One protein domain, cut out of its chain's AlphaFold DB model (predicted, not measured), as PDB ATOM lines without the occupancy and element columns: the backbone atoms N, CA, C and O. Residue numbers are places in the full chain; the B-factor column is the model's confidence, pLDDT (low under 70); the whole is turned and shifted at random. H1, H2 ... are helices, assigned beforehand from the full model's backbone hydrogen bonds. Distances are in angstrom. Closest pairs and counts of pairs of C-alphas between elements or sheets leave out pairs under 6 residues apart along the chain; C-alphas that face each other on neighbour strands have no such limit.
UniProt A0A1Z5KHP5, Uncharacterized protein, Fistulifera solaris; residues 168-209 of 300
ATOM      1  N   ASP A 168     247.757 165.392 141.413       61.38
ATOM      2  CA  ASP A 168     247.061 166.111 140.336       61.38
ATOM      3  C   ASP A 168     246.604 165.075 139.291       61.38
ATOM      4  O   ASP A 168     247.368 164.200 138.884       61.38
ATOM      5  N   GLU A 169     245.347 165.156 138.845       63.59
ATOM      6  CA  GLU A 169     244.751 164.254 137.843       63.59
ATOM      7  C   GLU A 169     245.505 164.266 136.499       63.59
ATOM      8  O   GLU A 169     245.335 163.358 135.680       63.59
ATOM      9  N   ASN A 170     246.345 165.279 136.262       64.81
ATOM     10  CA  ASN A 170     247.108 165.442 135.027       64.81
ATOM     11  C   ASN A 170     248.543 164.895 135.071       64.81
ATOM     12  O   ASN A 170     249.186 164.837 134.011       64.81
ATOM     13  N   THR A 171     249.064 164.491 136.235       61.75
ATOM     14  CA  THR A 171     250.409 163.910 136.343       61.75
ATOM     15  C   THR A 171     250.367 162.409 136.040       61.75
ATOM     16  O   THR A 171     249.597 161.664 136.646       61.75
ATOM     17  N   PRO A 172     251.195 161.907 135.102       63.34
ATOM     18  CA  PRO A 172     251.288 160.473 134.854       63.34
ATOM     19  C   PRO A 172     251.679 159.744 136.144       63.34
ATOM     20  O   PRO A 172     252.612 160.166 136.825       63.34
ATOM     21  N   THR A 173     251.040 158.607 136.433       61.44
ATOM     22  CA  THR A 173     251.221 157.806 137.666       61.44
ATOM     23  C   THR A 173     252.658 157.342 137.934       61.44
ATOM     24  O   THR A 173     252.932 156.768 138.976       61.44
ATOM     25  N   MET A 174     253.573 157.554 136.987       59.34
ATOM     26  CA  MET A 174     254.998 157.227 137.088       59.34
ATOM     27  C   MET A 174     255.831 158.355 137.725       59.34
ATOM     28  O   MET A 174     256.975 158.119 138.094       59.34
ATOM     29  N   PHE A 175     255.280 159.573 137.810       61.78
ATOM     30  CA  PHE A 175     255.899 160.735 138.465       61.78
ATOM     31  C   PHE A 175     255.308 161.030 139.849       61.78
ATOM     32  O   PHE A 175     255.812 161.910 140.540       61.78
ATOM     33  N   TYR A 176     254.251 160.310 140.228       57.25
ATOM     34  CA  TYR A 176     253.696 160.327 141.573       57.25
ATOM     35  C   TYR A 176     254.530 159.390 142.445       57.25
ATOM     36  O   TYR A 176     254.605 158.194 142.154       57.25
ATOM     37  N   ASP A 177     255.170 159.942 143.472       58.62
ATOM     38  CA  ASP A 177     255.848 159.153 144.491       58.62
ATOM     39  C   ASP A 177     254.906 159.007 145.701       58.62
ATOM     40  O   ASP A 177     254.826 159.918 146.530       58.62
ATOM     41  N   PRO A 178     254.138 157.901 145.801       58.72
ATOM     42  CA  PRO A 178     253.180 157.693 146.888       58.72
ATOM     43  C   PRO A 178     253.855 157.650 148.262       58.72
ATOM     44  O   PRO A 178     253.173 157.729 149.285       58.72
ATOM     45  N   GLU A 179     255.181 157.499 148.306       56.47
ATOM     46  CA  GLU A 179     255.913 157.517 149.557       56.47
ATOM     47  C   GLU A 179     255.895 158.911 150.186       56.47
ATOM     48  O   GLU A 179     255.795 158.981 151.404       56.47
ATOM     49  N   GLU A 180     255.912 160.017 149.429       61.06
ATOM     50  CA  GLU A 180     256.012 161.372 150.003       61.06
ATOM     51  C   GLU A 180     254.780 161.817 150.813       61.06
ATOM     52  O   GLU A 180     254.946 162.518 151.814       61.06
ATOM     53  N   GLU A 181     253.573 161.368 150.455       55.19
ATOM     54  CA  GLU A 181     252.317 161.751 151.124       55.19
ATOM     55  C   GLU A 181     252.002 160.923 152.386       55.19
ATOM     56  O   GLU A 181     251.181 161.347 153.203       55.19
ATOM     57  N   MET A 182     252.661 159.778 152.603       53.81
ATOM     58  CA  MET A 182     252.464 158.993 153.829       53.81
ATOM     59  C   MET A 182     253.257 159.580 154.994       53.81
ATOM     60  O   MET A 182     254.453 159.885 154.873       53.81
ATOM     61  N   SER A 183     252.600 159.694 156.147       66.25
ATOM     62  CA  SER A 183     253.261 160.070 157.394       66.25
ATOM     63  C   SER A 183     254.368 159.063 157.742       66.25
ATOM     64  O   SER A 183     254.341 157.900 157.340       66.25
ATOM     65  N   LEU A 184     255.387 159.505 158.482       62.69
ATOM     66  CA  LEU A 184     256.566 158.683 158.794       62.69
ATOM     67  C   LEU A 184     256.202 157.410 159.591       62.69
ATOM     68  O   LEU A 184     256.920 156.416 159.520       62.69
ATOM     69  N   GLU A 185     255.068 157.432 160.295       61.75
ATOM     70  CA  GLU A 185     254.483 156.294 161.014       61.75
ATOM     71  C   GLU A 185     253.758 155.324 160.061       61.75
ATOM     72  O   GLU A 185     253.972 154.117 160.152       61.75
ATOM     73  N   GLU A 186     253.013 155.818 159.067       64.81
ATOM     74  CA  GLU A 186     252.368 154.973 158.044       64.81
ATOM     75  C   GLU A 186     253.389 154.296 157.117       64.81
ATOM     76  O   GLU A 186     253.228 153.129 156.759       64.81
ATOM     77  N   ARG A 187     254.506 154.966 156.789       62.97
ATOM     78  CA  ARG A 187     255.597 154.341 156.011       62.97
ATOM     79  C   ARG A 187     256.238 153.163 156.747       62.97
ATOM     80  O   ARG A 187     256.643 152.195 156.110       62.97
ATOM     81  N   GLN A 188     256.320 153.229 158.078       63.72
ATOM     82  CA  GLN A 188     256.859 152.136 158.894       63.72
ATOM     83  C   GLN A 188     255.899 150.945 158.997       63.72
ATOM     84  O   GLN A 188     256.363 149.813 159.140       63.72
ATOM     85  N   GLU A 189     254.585 151.173 158.900       65.25
ATOM     86  CA  GLU A 189     253.595 150.092 158.841       65.25
ATOM     87  C   GLU A 189     253.578 149.387 157.478       65.25
ATOM     88  O   GLU A 189     253.402 148.166 157.425       65.25
ATOM     89  N   VAL A 190     253.788 150.129 156.386       66.50
ATOM     90  CA  VAL A 190     253.727 149.590 155.016       66.50
ATOM     91  C   VAL A 190     255.029 148.891 154.601       66.50
ATOM     92  O   VAL A 190     254.963 147.821 153.993       66.50
ATOM     93  N   ASP A 191     256.201 149.432 154.962       64.56
ATOM     94  CA  ASP A 191     257.501 148.796 154.694       64.56
ATOM     95  C   ASP A 191     258.466 148.886 155.898       64.56
ATOM     96  O   ASP A 191     259.363 149.736 155.963       64.56
ATOM     97  N   PRO A 192     258.336 147.964 156.868       68.81
ATOM     98  CA  PRO A 192     259.220 147.909 158.029       68.81
ATOM     99  C   PRO A 192     260.632 147.389 157.704       68.81
ATOM    100  O   PRO A 192     261.456 147.266 158.617       68.81
ATOM    101  N   VAL A 193     260.923 147.000 156.457       67.69
ATOM    102  CA  VAL A 193     262.208 146.397 156.066       67.69
ATOM    103  C   VAL A 193     263.139 147.446 155.459       67.69
ATOM    104  O   VAL A 193     264.316 147.464 155.823       67.69
ATOM    105  N   MET A 194     262.623 148.362 154.633       66.25
ATOM    106  CA  MET A 194     263.423 149.419 153.984       66.25
ATOM    107  C   MET A 194     263.887 150.541 154.930       66.25
ATOM    108  O   MET A 194     264.874 151.213 154.642       66.25
ATOM    109  N   MET A 195     263.229 150.729 156.079       65.75
ATOM    110  CA  MET A 195     263.586 151.767 157.068       65.75
ATOM    111  C   MET A 195     264.637 151.316 158.100       65.75
ATOM    112  O   MET A 195     265.059 152.107 158.948       65.75
ATOM    113  N   LYS A 196     265.059 150.045 158.074       77.06
ATOM    114  CA  LYS A 196     266.075 149.516 158.998       77.06
ATOM    115  C   LYS A 196     267.480 149.861 158.519       77.06
ATOM    116  O   LYS A 196     267.733 150.001 157.327       77.06
ATOM    117  N   ASN A 197     268.435 149.927 159.450       89.19
ATOM    118  CA  ASN A 197     269.847 150.008 159.073       89.19
ATOM    119  C   ASN A 197     270.200 148.848 158.123       89.19
ATOM    120  O   ASN A 197     269.727 147.733 158.341       89.19
ATOM    121  N   PRO A 198     271.091 149.038 157.133       86.19
ATOM    122  CA  PRO A 198     271.388 148.016 156.119       86.19
ATOM    123  C   PRO A 198     271.855 146.681 156.725       86.19
ATOM    124  O   PRO A 198     271.604 145.607 156.182       86.19
ATOM    125  N   ILE A 199     272.495 146.732 157.896       86.00
ATOM    126  CA  ILE A 199     272.904 145.544 158.652       86.00
ATOM    127  C   ILE A 199     271.686 144.817 159.243       86.00
ATOM    128  O   ILE A 199     271.588 143.597 159.148       86.00
ATOM    129  N   GLU A 200     270.748 145.553 159.831       85.75
ATOM    130  CA  GLU A 200     269.522 144.999 160.409       85.75
ATOM    131  C   GLU A 200     268.577 144.473 159.329       85.75
ATOM    132  O   GLU A 200     267.988 143.408 159.507       85.75
ATOM    133  N   GLN A 201     268.503 145.160 158.186       85.94
ATOM    134  CA  GLN A 201     267.803 144.686 156.999       85.94
ATOM    135  C   GLN A 201     268.375 143.338 156.552       85.94
ATOM    136  O   GLN A 201     267.641 142.352 156.503       85.94
ATOM    137  N   THR A 202     269.699 143.252 156.387       87.94
ATOM    138  CA  THR A 202     270.378 142.005 156.002       87.94
ATOM    139  C   THR A 202     270.115 140.881 157.006       87.94
ATOM    140  O   THR A 202     269.842 139.758 156.601       87.94
ATOM    141  N   ILE A 203     270.154 141.145 158.317       91.88
ATOM    142  CA  ILE A 203     269.882 140.121 159.343       91.88
ATOM    143  C   ILE A 203     268.408 139.686 159.320       91.88
ATOM    144  O   ILE A 203     268.111 138.495 159.466       91.88
ATOM    145  N   SER A 204     267.477 140.621 159.125       86.81
ATOM    146  CA  SER A 204     266.045 140.313 159.053       86.81
ATOM    147  C   SER A 204     265.686 139.508 157.799       86.81
ATOM    148  O   SER A 204     264.925 138.547 157.882       86.81
ATOM    149  N   GLU A 205     266.330 139.800 156.672       86.00
ATOM    150  CA  GLU A 205     266.191 139.024 155.439       86.00
ATOM    151  C   GLU A 205     266.878 137.653 155.554       86.00
ATOM    152  O   GLU A 205     266.308 136.629 155.176       86.00
ATOM    153  N   LEU A 206     268.070 137.593 156.160       92.62
ATOM    154  CA  LEU A 206     268.835 136.356 156.352       92.62
ATOM    155  C   LEU A 206     268.157 135.378 157.323       92.62
ATOM    156  O   LEU A 206     268.279 134.160 157.174       92.62
ATOM    157  N   SER A 207     267.447 135.898 158.325       91.12
ATOM    158  CA  SER A 207     266.651 135.087 159.253       91.12
ATOM    159  C   SER A 207     265.314 134.644 158.653       91.12
ATOM    160  O   SER A 207     264.820 133.575 159.011       91.12
ATOM    161  N   GLY A 208     264.762 135.410 157.705       88.44
ATOM    162  CA  GLY A 208     263.614 135.003 156.890       88.44
ATOM    163  C   GLY A 208     263.961 133.978 155.803       88.44
ATOM    164  O   GLY A 208     263.076 133.274 155.305       88.44
ATOM    165  N   ALA A 209     265.239 133.852 155.441       91.94
ATOM    166  CA  ALA A 209     265.692 132.897 154.443       91.94
ATOM    167  C   ALA A 209     265.533 131.447 154.937       91.94
ATOM    168  O   ALA A 209     266.037 131.045 155.988       91.94
TER     169      ALA A 209
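AT A GLANCE: This is residues 168 to 209 of the 300 residues of an uncharacterized protein of Fistulifera solaris (UniProt A0A1Z5KHP5). An open, strung-out chain bears three separate helices in succession: a free tail at the beginning, the small H1 and H2 near each other, and then H3, the longest helix, alone toward the other end. There is no packed core, and residues 169 to 175 stick out from the rest. The printed part has 42 residues, with three named helices in the order H1, H2, H3 and no named strand; the class is all helix. The whole is extended, with a radius of gyration of the C-alphas of 14.4 A, and the C-alphas span 43 by 20 by 14 A, a rod in outline.

HOW THE PARTS SIT: Residues 169 to 175 stand free. H1, residues 178 to 181, is joined by a tight link of 2 residues to H2, residues 184 to 190. These two are close but not clearly touching: their closest C-alphas, those of Glu 179 and Arg 187, are 7.2 A apart. A short link of 7 residues leads from H2 to H3, residues 198 to 208. H3 is apart from H1 and from H2. In H3 every O i to N i+4 pair is within hydrogen-bond range, in H2 2 of 3 are, and H1 is too short for such a pair.

IN THESE COORDINATES: The printed part begins with C-alpha 168 at (247.061, 166.111, 140.336). H1 runs from Pro 178, its C-alpha at (253.180, 157.693, 146.888), to Glu 181. H2 runs from Leu 184 to Val 190 and measures 10.2 A from first to last C-alpha. H3 runs from Pro 198 to Gly 208, whose C-alpha is at (263.614, 135.003, 156.890), and measures 15.2 A.

THE WHOLE: The two C-alphas farthest apart, those of Asn 170 and Ser 207, are 43.5 A apart. The printed part has no cut, and neither link between helices is long. The mean pLDDT of the printed part is 70.8; residues 168 to 195 are under 70, while H3 has a mean of 88.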